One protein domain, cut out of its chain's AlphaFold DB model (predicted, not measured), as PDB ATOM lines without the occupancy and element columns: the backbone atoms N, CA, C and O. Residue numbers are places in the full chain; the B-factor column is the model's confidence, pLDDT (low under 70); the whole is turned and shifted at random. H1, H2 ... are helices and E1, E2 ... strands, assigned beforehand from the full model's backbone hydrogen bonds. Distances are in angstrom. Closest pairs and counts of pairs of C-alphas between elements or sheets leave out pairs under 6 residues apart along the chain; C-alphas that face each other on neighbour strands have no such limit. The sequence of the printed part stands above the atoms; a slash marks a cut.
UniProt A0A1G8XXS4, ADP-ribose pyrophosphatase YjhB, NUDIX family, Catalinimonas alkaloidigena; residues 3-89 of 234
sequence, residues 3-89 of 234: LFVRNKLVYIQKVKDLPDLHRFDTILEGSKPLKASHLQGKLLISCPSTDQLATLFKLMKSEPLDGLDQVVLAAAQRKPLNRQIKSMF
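AT A GLANCE: This is residues 3 to 89 of the 234 residues of the protein "ADP-ribose pyrophosphatase YjhB, NUDIX family" of Catalinimonas alkaloidigena (UniProt A0A1G8XXS4). A twisted sheet of five strands makes a wall, and two helices, H1 and H2, cover the same face of it. H1 runs along the strands, while H2 folds back over the ends of E2 and E5 from which the printed part leaves the sheet. The printed part has 87 residues, with five named strands and two named helices in the order E1, E2, E3, E4, H1, E5, H2. The sheet is mixed, in the order E1, E2, E5, E4, E3, and the class is mixed, helices and strands. The whole is compact and rounded, with a radius of gyration of the C-alphas of 11.8 A and spans of 32 by 30 by 24 A.

HOW THE PARTS SIT: E1, residues 3 to 5, is an edge strand and forms a hairpin with E2, residues 8 to 14; they are antiparallel at 144 degrees, with N 3 and O 10 2.9 A apart. E3, residues 26 to 29, is the other edge strand, and it is apart from E2. E4, residues 41 to 46, is parallel to E3 at 13 degrees, with N 44 and O 26 2.8 A apart. H1, residues 50 to 62, is on the sheet at a height of 9.5 A. E5, residues 68 to 75, is parallel to E4 at 15 degrees, with N 72 and O 43 2.8 A apart, and parallel to E2 at 22 degrees, with N 73 and O 11 2.8 A apart. H1 lies over E5 and only just over E2, with 3 of its 13 C-alphas falling on E2; it stands at 14 degrees to E5 on the local plane, along the strands. E4, H1 and E5 form a strand-helix-strand unit, two parallel neighbour strands with a helix between them, and its crossover is right-handed. H2, residues 78 to 87, is on the same face as H1; its closest C-alphas to E2 are those of Arg 78 and Lys 14, 6.1 A apart. H1 and H2 are close but not clearly touching, the closest C-alphas being those of Leu 53 and Ile 85 at 7.5 A, with a steep tilt of 59 degrees, the same way. In both helices every O i to N i+4 pair is within hydrogen-bond range.

IN THESE COORDINATES: E1 begins at C-alpha 3, (115.875, 86.788, 119.413). E2 is 19.8 A long, E4 15.9 A, H1 18.5 A and E5 20.8 A. H2 is 14.4 A long and ends at C-alpha 87, (113.311, 78.666, 108.242).

THE WHOLE: The C-alphas of His 22 and Phe 89, 32.1 A apart, are the two farthest apart. The links E2 to E3 and E3 to E4 are long, with 11 residues each. The printed part has no cut, and no printed residue is under 70 in pLDDT.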
ATOM      1  N   LEU A   3     116.216  88.107 118.894       95.75
ATOM      2  CA  LEU A   3     115.875  86.788 119.413       95.75
ATOM      3  C   LEU A   3     116.811  86.422 120.565       95.75
ATOM      4  O   LEU A   3     117.911  86.957 120.658       95.75
ATOM      5  N   PHE A   4     116.367  85.519 121.426       96.88
ATOM      6  CA  PHE A   4     117.134  85.060 122.574       96.88
ATOM      7  C   PHE A   4     117.420  83.566 122.442       96.88
ATOM      8  O   PHE A   4     116.497  82.777 122.255       96.88
ATOM      9  N   VAL A   5     118.686  83.176 122.542       96.31
ATOM     10  CA  VAL A   5     119.130  81.777 122.470       96.31
ATOM     11  C   VAL A   5     119.793  81.442 123.793       96.31
ATOM     12  O   VAL A   5     120.772  82.089 124.148       96.31
ATOM     13  N   ARG A   6     119.225  80.500 124.563       93.38
ATOM     14  CA  ARG A   6     119.681  80.178 125.935       93.38
ATOM     15  C   ARG A   6     119.924  81.437 126.787       93.38
ATOM     16  O   ARG A   6     120.950  81.593 127.435       93.38
ATOM     17  N   ASN A   7     118.953  82.351 126.749       92.06
ATOM     18  CA  ASN A   7     118.981  83.640 127.445       92.06
ATOM     19  C   ASN A   7     120.091  84.621 127.001       92.06
ATOM     20  O   ASN A   7     120.311  85.614 127.683       92.06
ATOM     21  N   LYS A   8     120.756  84.399 125.859       95.75
ATOM     22  CA  LYS A   8     121.690  85.354 125.239       95.75
ATOM     23  C   LYS A   8     121.039  86.081 124.072       95.75
ATOM     24  O   LYS A   8     120.288  85.481 123.299       95.75
ATOM     25  N   LEU A   9     121.305  87.379 123.950       96.75
ATOM     26  CA  LEU A   9     120.720  88.211 122.903       96.75
ATOM     27  C   LEU A   9     121.419  87.957 121.563       96.75
ATOM     28  O   LEU A   9     122.626  88.134 121.442       96.75
ATOM     29  N   VAL A  10     120.635  87.630 120.537       97.75
ATOM     30  CA  VAL A  10     121.047  87.694 119.133       97.75
ATOM     31  C   VAL A  10     120.251  88.802 118.451       97.75
ATOM     32  O   VAL A  10     119.025  88.720 118.285       97.75
ATOM     33  N   TYR A  11     120.937  89.873 118.063       96.25
ATOM     34  CA  TYR A  11     120.325  91.053 117.471       96.25
ATOM     35  C   TYR A  11     120.645  91.189 115.986       96.25
ATOM     36  O   TYR A  11     121.794  91.219 115.570       96.25
ATOM     37  N   ILE A  12     119.597  91.307 115.170       95.69
ATOM     38  CA  ILE A  12     119.712  91.459 113.719       95.69
ATOM     39  C   ILE A  12     119.448  92.909 113.324       95.69
ATOM     40  O   ILE A  12     118.322  93.407 113.513       95.69
ATOM     41  N   GLN A  13     120.439  93.533 112.689       94.25
ATOM     42  CA  GLN A  13     120.408  94.926 112.234       94.25
ATOM     43  C   GLN A  13     120.975  95.106 110.820       94.25
ATOM     44  O   GLN A  13     121.475  94.156 110.216       94.25
ATOM     45  N   LYS A  14     120.808  96.304 110.244       94.75
ATOM     46  CA  LYS A  14     121.419  96.597 108.942       94.75
ATOM     47  C   LYS A  14     122.889  96.941 109.148       94.75
ATOM     48  O   LYS A  14     123.214  97.561 110.151       94.75
ATOM     49  N   VAL A  15     123.740  96.611 108.178       93.12
ATOM     50  CA  VAL A  15     125.163  97.007 108.198       93.12
ATOM     51  C   VAL A  15     125.308  98.518 108.383       93.12
ATOM     52  O   VAL A  15     126.060  98.960 109.235       93.12
ATOM     53  N   LYS A  16     124.507  99.314 107.671       92.44
ATOM     54  CA  LYS A  16     124.520 100.780 107.791       92.44
ATOM     55  C   LYS A  16     124.069 101.339 109.151       92.44
ATOM     56  O   LYS A  16     124.251 102.521 109.393       92.44
ATOM     57  N   ASP A  17     123.428 100.515 109.981       92.81
ATOM     58  CA  ASP A  17     122.955 100.896 111.316       92.81
ATOM     59  C   ASP A  17     123.910 100.347 112.406       92.81
ATOM     60  O   ASP A  17     123.561 100.351 113.587       92.81
ATOM     61  N   LEU A  18     125.074  99.791 112.024       91.31
ATOM     62  CA  LEU A  18     126.081  99.324 112.976       91.31
ATOM     63  C   LEU A  18     126.633 100.511 113.776       91.31
ATOM     64  O   LEU A  18     126.906 101.559 113.190       91.31
ATOM     65  N   PRO A  19     126.812 100.359 115.099       89.75
ATOM     66  CA  PRO A  19     127.584 101.323 115.862       89.75
ATOM     67  C   PRO A  19     129.072 101.189 115.508       89.75
ATOM     68  O   PRO A  19     129.457 100.348 114.692       89.75
ATOM     69  N   ASP A  20     129.904 101.985 116.176       90.25
ATOM     70  CA  ASP A  20     131.358 101.861 116.093       90.25
ATOM     71  C   ASP A  20     131.817 100.405 116.308       90.25
ATOM     72  O   ASP A  20     131.361  99.718 117.232       90.25
ATOM     73  N   LEU A  21     132.709  99.942 115.429       91.69
ATOM     74  CA  LEU A  21     133.253  98.592 115.443       91.69
ATOM     75  C   LEU A  21     134.093  98.310 116.696       91.69
ATOM     76  O   LEU A  21     134.136  97.164 117.133       91.69
ATOM     77  N   HIS A  22     134.669  99.335 117.330       92.56
ATOM     78  CA  HIS A  22     135.392  99.201 118.602       92.56
ATOM     79  C   HIS A  22     134.512  98.711 119.762       92.56
ATOM     80  O   HIS A  22     135.024  98.291 120.793       92.56
ATOM     81  N   ARG A  23     133.180  98.728 119.606       92.38
ATOM     82  CA  ARG A  23     132.237  98.202 120.605       92.38
ATOM     83  C   ARG A  23     132.080  96.680 120.565       92.38
ATOM     84  O   ARG A  23     131.262  96.156 121.325       92.38
ATOM     85  N   PHE A  24     132.768  95.998 119.653       95.81
ATOM     86  CA  PHE A  24     132.718  94.550 119.494       95.81
ATOM     87  C   PHE A  24     134.063  93.926 119.844       95.81
ATOM     88  O   PHE A  24     135.093  94.303 119.294       95.81
ATOM     89  N   ASP A  25     134.030  92.919 120.711       96.81
ATOM     90  CA  ASP A  25     135.218  92.171 121.129       96.81
ATOM     91  C   ASP A  25     135.680  91.187 120.051       96.81
ATOM     92  O   ASP A  25     136.834  90.770 120.001       96.81
ATOM     93  N   THR A  26     134.765  90.761 119.179       96.00
ATOM     94  CA  THR A  26     135.070  89.857 118.069       96.00
ATOM     95  C   THR A  26     134.227  90.219 116.858       96.00
ATOM     96  O   THR A  26     133.014  90.386 116.959       96.00
ATOM     97  N   ILE A  27     134.870  90.312 115.695       96.50
ATOM     98  CA  ILE A  27     134.225  90.630 114.421       96.50
ATOM     99  C   ILE A  27     134.562  89.527 113.423       96.50
ATOM    100  O   ILE A  27     135.731  89.232 113.179       96.50
ATOM    101  N   LEU A  28     133.534  88.923 112.836       95.88
ATOM    102  CA  LEU A  28     133.657  87.898 111.809       95.88
ATOM    103  C   LEU A  28     132.894  88.300 110.555       95.88
ATOM    104  O   LEU A  28     131.740  88.716 110.613       95.88
ATOM    105  N   GLU A  29     133.524  88.108 109.407       92.88
ATOM    106  CA  GLU A  29     132.855  88.216 108.116       92.88
ATOM    107  C   GLU A  29     132.153  86.905 107.752       92.88
ATOM    108  O   GLU A  29     132.563  85.818 108.168       92.88
ATOM    109  N   GLY A  30     131.115  86.991 106.919       86.06
ATOM    110  CA  GLY A  30     130.316  85.848 106.466       86.06
ATOM    111  C   GLY A  30     131.092  84.750 105.739       86.06
ATOM    112  O   GLY A  30     130.626  83.614 105.655       86.06
ATOM    113  N   SER A  31     132.277  85.087 105.226       85.75
ATOM    114  CA  SER A  31     133.207  84.178 104.552       85.75
ATOM    115  C   SER A  31     134.096  83.388 105.519       85.75
ATOM    116  O   SER A  31     134.719  82.407 105.115       85.75
ATOM    117  N   LYS A  32     134.192  83.803 106.790       92.56
ATOM    118  CA  LYS A  32     135.108  83.210 107.770       92.56
ATOM    119  C   LYS A  32     134.424  82.101 108.577       92.56
ATOM    120  O   LYS A  32     133.267  82.250 108.978       92.56
ATOM    121  N   PRO A  33     135.122  80.990 108.872       94.00
ATOM    122  CA  PRO A  33     134.554  79.920 109.680       94.00
ATOM    123  C   PRO A  33     134.308  80.390 111.118       94.00
ATOM    124  O   PRO A  33     135.194  80.956 111.759       94.00
ATOM    125  N   LEU A  34     133.114  80.107 111.640       96.62
ATOM    126  CA  LEU A  34     132.779  80.322 113.045       96.62
ATOM    127  C   LEU A  34     133.233  79.117 113.885       96.62
ATOM    128  O   LEU A  34     133.069  77.968 113.485       96.62
ATOM    129  N   LYS A  35     133.788  79.390 115.066       96.50
ATOM    130  CA  LYS A  35     134.289  78.393 116.035       96.50
ATOM    131  C   LYS A  35     133.810  78.746 117.440       96.50
ATOM    132  O   LYS A  35     133.555  79.921 117.692       96.50
ATOM    133  N   ALA A  36     133.774  77.764 118.341       95.81
ATOM    134  CA  ALA A  36     133.368  77.944 119.740       95.81
ATOM    135  C   ALA A  36     134.142  79.067 120.454       95.81
ATOM    136  O   ALA A  36     133.535  79.880 121.142       95.81
ATOM    137  N   SER A  37     135.450  79.193 120.197       95.56
ATOM    138  CA  SER A  37     136.313  80.237 120.775       95.56
ATOM    139  C   SER A  37     135.893  81.676 120.449       95.56
ATOM    140  O   SER A  37     136.380  82.604 121.077       95.56
ATOM    141  N   HIS A  38     135.024  81.883 119.456       96.94
ATOM    142  CA  HIS A  38     134.500  83.208 119.119       96.94
ATOM    143  C   HIS A  38     133.233  83.572 119.908       96.94
ATOM    144  O   HIS A  38     132.772  84.705 119.803       96.94
ATOM    145  N   LEU A  39     132.629  82.638 120.654       96.50
ATOM    146  CA  LEU A  39     131.434  82.893 121.462       96.50
ATOM    147  C   LEU A  39     131.800  83.581 122.786       96.50
ATOM    148  O   LEU A  39     131.581  83.038 123.866       96.50
ATOM    149  N   GLN A  40     132.352  84.786 122.686       95.50
ATOM    150  CA  GLN A  40     132.764  85.610 123.819       95.50
ATOM    151  C   GLN A  40     132.472  87.095 123.561       95.50
ATOM    152  O   GLN A  40     132.418  87.531 122.409       95.50
ATOM    153  N   GLY A  41     132.263  87.857 124.636       96.88
ATOM    154  CA  GLY A  41     131.947  89.281 124.624       96.88
ATOM    155  C   GLY A  41     130.788  89.630 123.692       96.88
ATOM    156  O   GLY A  41     129.775  88.925 123.595       96.88
ATOM    157  N   LYS A  42     130.943  90.739 122.978       97.44
ATOM    158  CA  LYS A  42     130.060  91.222 121.921       97.44
ATOM    159  C   LYS A  42     130.586  90.747 120.571       97.44
ATOM    160  O   LYS A  42     131.430  91.392 119.952       97.44
ATOM    161  N   LEU A  43     130.027  89.643 120.087       97.75
ATOM    162  CA  LEU A  43     130.356  89.074 118.782       97.75
ATOM    163  C   LEU A  43     129.549  89.756 117.669       97.75
ATOM    164  O   LEU A  43     128.322  89.704 117.668       97.75
ATOM    165  N   LEU A  44     130.220  90.328 116.673       97.81
ATOM    166  CA  LEU A  44     129.623  90.770 115.414       97.81
ATOM    167  C   LEU A  44     129.889  89.743 114.314       97.81
ATOM    168  O   LEU A  44     131.031  89.370 114.067       97.81
ATOM    169  N   ILE A  45     128.840  89.355 113.592       97.38
ATOM    170  CA  ILE A  45     128.949  88.603 112.344       97.38
ATOM    171  C   ILE A  45     128.342  89.435 111.212       97.38
ATOM    172  O   ILE A  45     127.133  89.701 111.193       97.38
ATOM    173  N   SER A  46     129.180  89.874 110.276       95.62
ATOM    174  CA  SER A  46     128.786  90.693 109.132       95.62
ATOM    175  C   SER A  46     128.464  89.827 107.913       95.62
ATOM    176  O   SER A  46     129.227  88.957 107.510       95.62
ATOM    177  N   CYS A  47     127.299  90.069 107.316       94.88
ATOM    178  CA  CYS A  47     126.760  89.365 106.153       94.88
ATOM    179  C   CYS A  47     126.860  87.827 106.259       94.88
ATOM    180  O   CYS A  47     127.442  87.205 105.371       94.88
ATOM    181  N   PRO A  48     126.306  87.203 107.320       96.38
ATOM    182  CA  PRO A  48     126.501  85.781 107.582       96.38
ATOM    183  C   PRO A  48     125.955  84.891 106.461       96.38
ATOM    184  O   PRO A  48     124.851  85.119 105.955       96.38
ATOM    185  N   SER A  49     126.706  83.844 106.116       95.19
ATOM    186  CA  SER A  49     126.252  82.788 105.207       95.19
ATOM    187  C   SER A  49     125.277  81.825 105.900       95.19
ATOM    188  O   SER A  49     125.176  81.791 107.129       95.19
ATOM    189  N   THR A  50     124.557  81.007 105.121       94.50
ATOM    190  CA  THR A  50     123.655  79.974 105.669       94.50
ATOM    191  C   THR A  50     124.385  79.009 106.596       94.50
ATOM    192  O   THR A  50     123.906  78.743 107.698       94.50
ATOM    193  N   ASP A  51     125.563  78.545 106.189       95.06
ATOM    194  CA  ASP A  51     126.342  77.574 106.956       95.06
ATOM    195  C   ASP A  51     126.890  78.188 108.244       95.06
ATOM    196  O   ASP A  51     126.923  77.537 109.290       95.06
ATOM    197  N   GLN A  52     127.252  79.473 108.208       96.19
ATOM    198  CA  GLN A  52     127.700  80.190 109.396       96.19
ATOM    199  C   GLN A  52     126.550  80.410 110.391       96.19
ATOM    200  O   GLN A  52     126.762  80.265 111.592       96.19
ATOM    201  N   LEU A  53     125.321  80.675 109.923       96.88
ATOM    202  CA  LEU A  53     124.132  80.723 110.789       96.88
ATOM    203  C   LEU A  53     123.820  79.355 111.406       96.88
ATOM    204  O   LEU A  53     123.529  79.278 112.599       96.88
ATOM    205  N   ALA A  54     123.902  78.278 110.619       96.00
ATOM    206  CA  ALA A  54     123.714  76.913 111.116       96.00
ATOM    207  C   ALA A  54     124.748  76.565 112.188       96.00
ATOM    208  O   ALA A  54     124.399  76.081 113.265       96.00
ATOM    209  N   THR A  55     126.009  76.903 111.922       97.25
ATOM    210  CA  THR A  55     127.111  76.734 112.867       97.25
ATOM    211  C   THR A  55     126.886  77.561 114.128       97.25
ATOM    212  O   THR A  55     127.045  77.037 115.225       97.25
ATOM    213  N   LEU A  56     126.451  78.819 114.004       97.62
ATOM    214  CA  LEU A  56     126.172  79.690 115.145       97.62
ATOM    215  C   LEU A  56     125.119  79.084 116.066       97.62
ATOM    216  O   LEU A  56     125.373  78.941 117.257       97.62
ATOM    217  N   PHE A  57     123.949  78.717 115.539       96.88
ATOM    218  CA  PHE A  57     122.879  78.182 116.382       96.88
ATOM    219  C   PHE A  57     123.230  76.812 116.970       96.88
ATOM    220  O   PHE A  57     122.871  76.550 118.117       96.88
ATOM    221  N   LYS A  58     123.993  75.985 116.241       96.00
ATOM    222  CA  LYS A  58     124.552  74.735 116.770       96.00
ATOM    223  C   LYS A  58     125.489  74.998 117.952       96.00
ATOM    224  O   LYS A  58     125.285  74.422 119.012       96.00
ATOM    225  N   LEU A  59     126.468  75.889 117.789       97.06
ATOM    226  CA  LEU A  59     127.437  76.207 118.841       97.06
ATOM    227  C   LEU A  59     126.768  76.888 120.037       97.06
ATOM    228  O   LEU A  59     127.003  76.502 121.172       97.06
ATOM    229  N   MET A  60     125.862  77.843 119.814       96.56
ATOM    230  CA  MET A  60     125.130  78.473 120.919       96.56
ATOM    231  C   MET A  60     124.318  77.453 121.733       96.56
ATOM    232  O   MET A  60     124.071  77.649 122.922       96.56
ATOM    233  N   LYS A  61     123.897  76.350 121.112       93.12
ATOM    234  CA  LYS A  61     123.189  75.265 121.786       93.12
ATOM    235  C   LYS A  61     124.129  74.340 122.568       93.12
ATOM    236  O   LYS A  61     123.760  73.966 123.678       93.12
ATOM    237  N   SER A  62     125.292  73.984 122.017       93.62
ATOM    238  CA  SER A  62     126.210  72.995 122.607       93.62
ATOM    239  C   SER A  62     127.260  73.574 123.553       93.62
ATOM    240  O   SER A  62     127.663  72.893 124.490       93.62
ATOM    241  N   GLU A  63     127.696  74.812 123.330       96.00
ATOM    242  CA  GLU A  63     128.834  75.397 124.040       96.00
ATOM    243  C   GLU A  63     128.408  76.151 125.313       96.00
ATOM    244  O   GLU A  63     127.281  76.660 125.396       96.00
ATOM    245  N   PRO A  64     129.293  76.277 126.318       94.12
ATOM    246  CA  PRO A  64     129.137  77.261 127.387       94.12
ATOM    247  C   PRO A  64     129.034  78.679 126.813       94.12
ATOM    248  O   PRO A  64     129.724  79.016 125.853       94.12
ATOM    249  N   LEU A  65     128.170  79.514 127.395       95.50
ATOM    250  CA  LEU A  65     127.931  80.889 126.924       95.50
ATOM    251  C   LEU A  65     128.221  81.938 127.998       95.50
ATOM    252  O   LEU A  65     127.830  83.093 127.840       95.50
ATOM    253  N   ASP A  66     128.847  81.560 129.109       92.75
ATOM    254  CA  ASP A  66     129.070  82.447 130.254       92.75
ATOM    255  C   ASP A  66     129.860  83.697 129.853       92.75
ATOM    256  O   ASP A  66     129.474  84.799 130.228       92.75
ATOM    257  N   GLY A  67     130.858  83.537 128.978       93.94
ATOM    258  CA  GLY A  67     131.647  84.639 128.427       93.94
ATOM    259  C   GLY A  67     131.004  85.400 127.264       93.94
ATOM    260  O   GLY A  67     131.593  86.372 126.817       93.94
ATOM    261  N   LEU A  68     129.845  84.979 126.741       96.94
ATOM    262  CA  LEU A  68     129.168  85.644 125.621       96.94
ATOM    263  C   LEU A  68     128.129  86.643 126.135       96.94
ATOM    264  O   LEU A  68     127.144  86.241 126.753       96.94
ATOM    265  N   ASP A  69     128.259  87.918 125.789       95.50
ATOM    266  CA  ASP A  69     127.273  88.940 126.153       95.50
ATOM    267  C   ASP A  69     126.117  88.970 125.151       95.50
ATOM    268  O   ASP A  69     124.938  88.874 125.506       95.50
ATOM    269  N   GLN A  70     126.457  89.091 123.867       96.44
ATOM    270  CA  GLN A  70     125.495  89.171 122.775       96.44
ATOM    271  C   GLN A  70     126.136  88.827 121.432       96.44
ATOM    272  O   GLN A  70     127.337  88.990 121.227       96.44
ATOM    273  N   VAL A  71     125.291  88.442 120.480       98.06
ATOM    274  CA  VAL A  71     125.656  88.293 119.070       98.06
ATOM    275  C   VAL A  71     124.904  89.333 118.250       98.06
ATOM    276  O   VAL A  71     123.682  89.452 118.342       98.06
ATOM    277  N   VAL A  72     125.608  90.064 117.400       97.69
ATOM    278  CA  VAL A  72     125.024  90.976 116.423       97.69
ATOM    279  C   VAL A  72     125.205  90.388 115.034       97.69
ATOM    280  O   VAL A  72     126.316  90.149 114.583       97.69
ATOM    281  N   LEU A  73     124.093  90.166 114.340       97.62
ATOM    282  CA  LEU A  73     124.071  89.736 112.949       97.62
ATOM    283  C   LEU A  73     123.757  90.947 112.076       97.62
ATOM    284  O   LEU A  73     122.633  91.468 112.083       97.62
ATOM    285  N   ALA A  74     124.749  91.410 111.326       96.44
ATOM    286  CA  ALA A  74     124.592  92.535 110.420       96.44
ATOM    287  C   ALA A  74     124.400  92.038 108.990       96.44
ATOM    288  O   ALA A  74     125.138  91.185 108.521       96.44
ATOM    289  N   ALA A  75     123.423  92.578 108.268       95.12
ATOM    290  CA  ALA A  75     123.241  92.290 106.844       95.12
ATOM    291  C   ALA A  75     122.802  93.544 106.087       95.12
ATOM    292  O   ALA A  75     122.284  94.485 106.688       95.12
ATOM    293  N   ALA A  76     122.948  93.565 104.762       93.94
ATOM    294  CA  ALA A  76     122.437  94.674 103.947       93.94
ATOM    295  C   ALA A  76     120.926  94.892 104.173       93.94
ATOM    296  O   ALA A  76     120.445  96.021 104.303       93.94
ATOM    297  N   GLN A  77     120.170  93.794 104.298       93.50
ATOM    298  CA  GLN A  77     118.734  93.822 104.553       93.50
ATOM    299  C   GLN A  77     118.328  92.878 105.689       93.50
ATOM    300  O   GLN A  77     118.652  91.696 105.701       93.50
ATOM    301  N   ARG A  78     117.501  93.385 106.613       93.88
ATOM    302  CA  ARG A  78     116.983  92.605 107.752       93.88
ATOM    303  C   ARG A  78     115.958  91.544 107.340       93.88
ATOM    304  O   ARG A  78     115.883  90.498 107.974       93.88
ATOM    305  N   LYS A  79     115.103  91.828 106.348       94.25
ATOM    306  CA  LYS A  79     113.967  90.950 105.999       94.25
ATOM    307  C   LYS A  79     114.419  89.566 105.493       94.25
ATOM    308  O   LYS A  79     113.898  88.593 106.038       94.25
ATOM    309  N   PRO A  80     115.366  89.450 104.539       95.38
ATOM    310  CA  PRO A  80     115.858  88.151 104.072       95.38
ATOM    311  C   PRO A  80     116.524  87.343 105.187       95.38
ATOM    312  O   PRO A  80     116.119  86.210 105.429       95.38
ATOM    313  N   LEU A  81     117.430  87.962 105.953       95.69
ATOM    314  CA  LEU A  81     118.116  87.297 107.063       95.69
ATOM    315  C   LEU A  81     117.132  86.797 108.136       95.69
ATOM    316  O   LEU A  81     117.227  85.665 108.596       95.69
ATOM    317  N   ASN A  82     116.113  87.590 108.491       95.94
ATOM    318  CA  ASN A  82     115.072  87.127 109.415       95.94
ATOM    319  C   ASN A  82     114.299  85.914 108.869       95.94
ATOM    320  O   ASN A  82     113.872  85.075 109.655       95.94
ATOM    321  N   ARG A  83     114.040  85.858 107.554       96.12
ATOM    322  CA  ARG A  83     113.327  84.739 106.918       96.12
ATOM    323  C   ARG A  83     114.180  83.476 106.957       96.12
ATOM    324  O   ARG A  83     113.669  82.441 107.361       96.12
ATOM    325  N   GLN A  84     115.455  83.606 106.606       95.88
ATOM    326  CA  GLN A  84     116.434  82.527 106.638       95.88
ATOM    327  C   GLN A  84     116.606  81.962 108.047       95.88
ATOM    328  O   GLN A  84     116.498  80.759 108.235       95.88
ATOM    329  N   ILE A  85     116.767  82.819 109.059       96.81
ATOM    330  CA  ILE A  85     116.835  82.368 110.454       96.81
ATOM    331  C   ILE A  85     115.554  81.620 110.819       96.81
ATOM    332  O   ILE A  85     115.623  80.511 111.319       96.81
ATOM    333  N   LYS A  86     114.373  82.173 110.517       96.88
ATOM    334  CA  LYS A  86     113.095  81.514 110.835       96.88
ATOM    335  C   LYS A  86     112.915  80.159 110.153       96.88
ATOM    336  O   LYS A  86     112.303  79.297 110.767       96.88
ATOM    337  N   SER A  87     113.417  79.961 108.932       96.69
ATOM    338  CA  SER A  87     113.311  78.666 108.242       96.69
ATOM    339  C   SER A  87     114.154  77.561 108.878       96.69
ATOM    340  O   SER A  87     113.921  76.396 108.587       96.69
ATOM    341  N   MET A  88     115.097  77.904 109.760       96.00
ATOM    342  CA  MET A  88     115.914  76.930 110.493       96.00
ATOM    343  C   MET A  88     115.199  76.354 111.723       96.00
ATOM    344  O   MET A  88     115.719  75.438 112.350       96.00
ATOM    345  N   PHE A  89     114.023  76.881 112.085       97.25
ATOM    346  CA  PHE A  89     113.309  76.498 113.299       97.25
ATOM    347  C   PHE A  89     111.856  76.150 113.014       97.25
ATOM    348  O   PHE A  89     111.193  76.741 112.159       97.25
TER     349      PHE A  89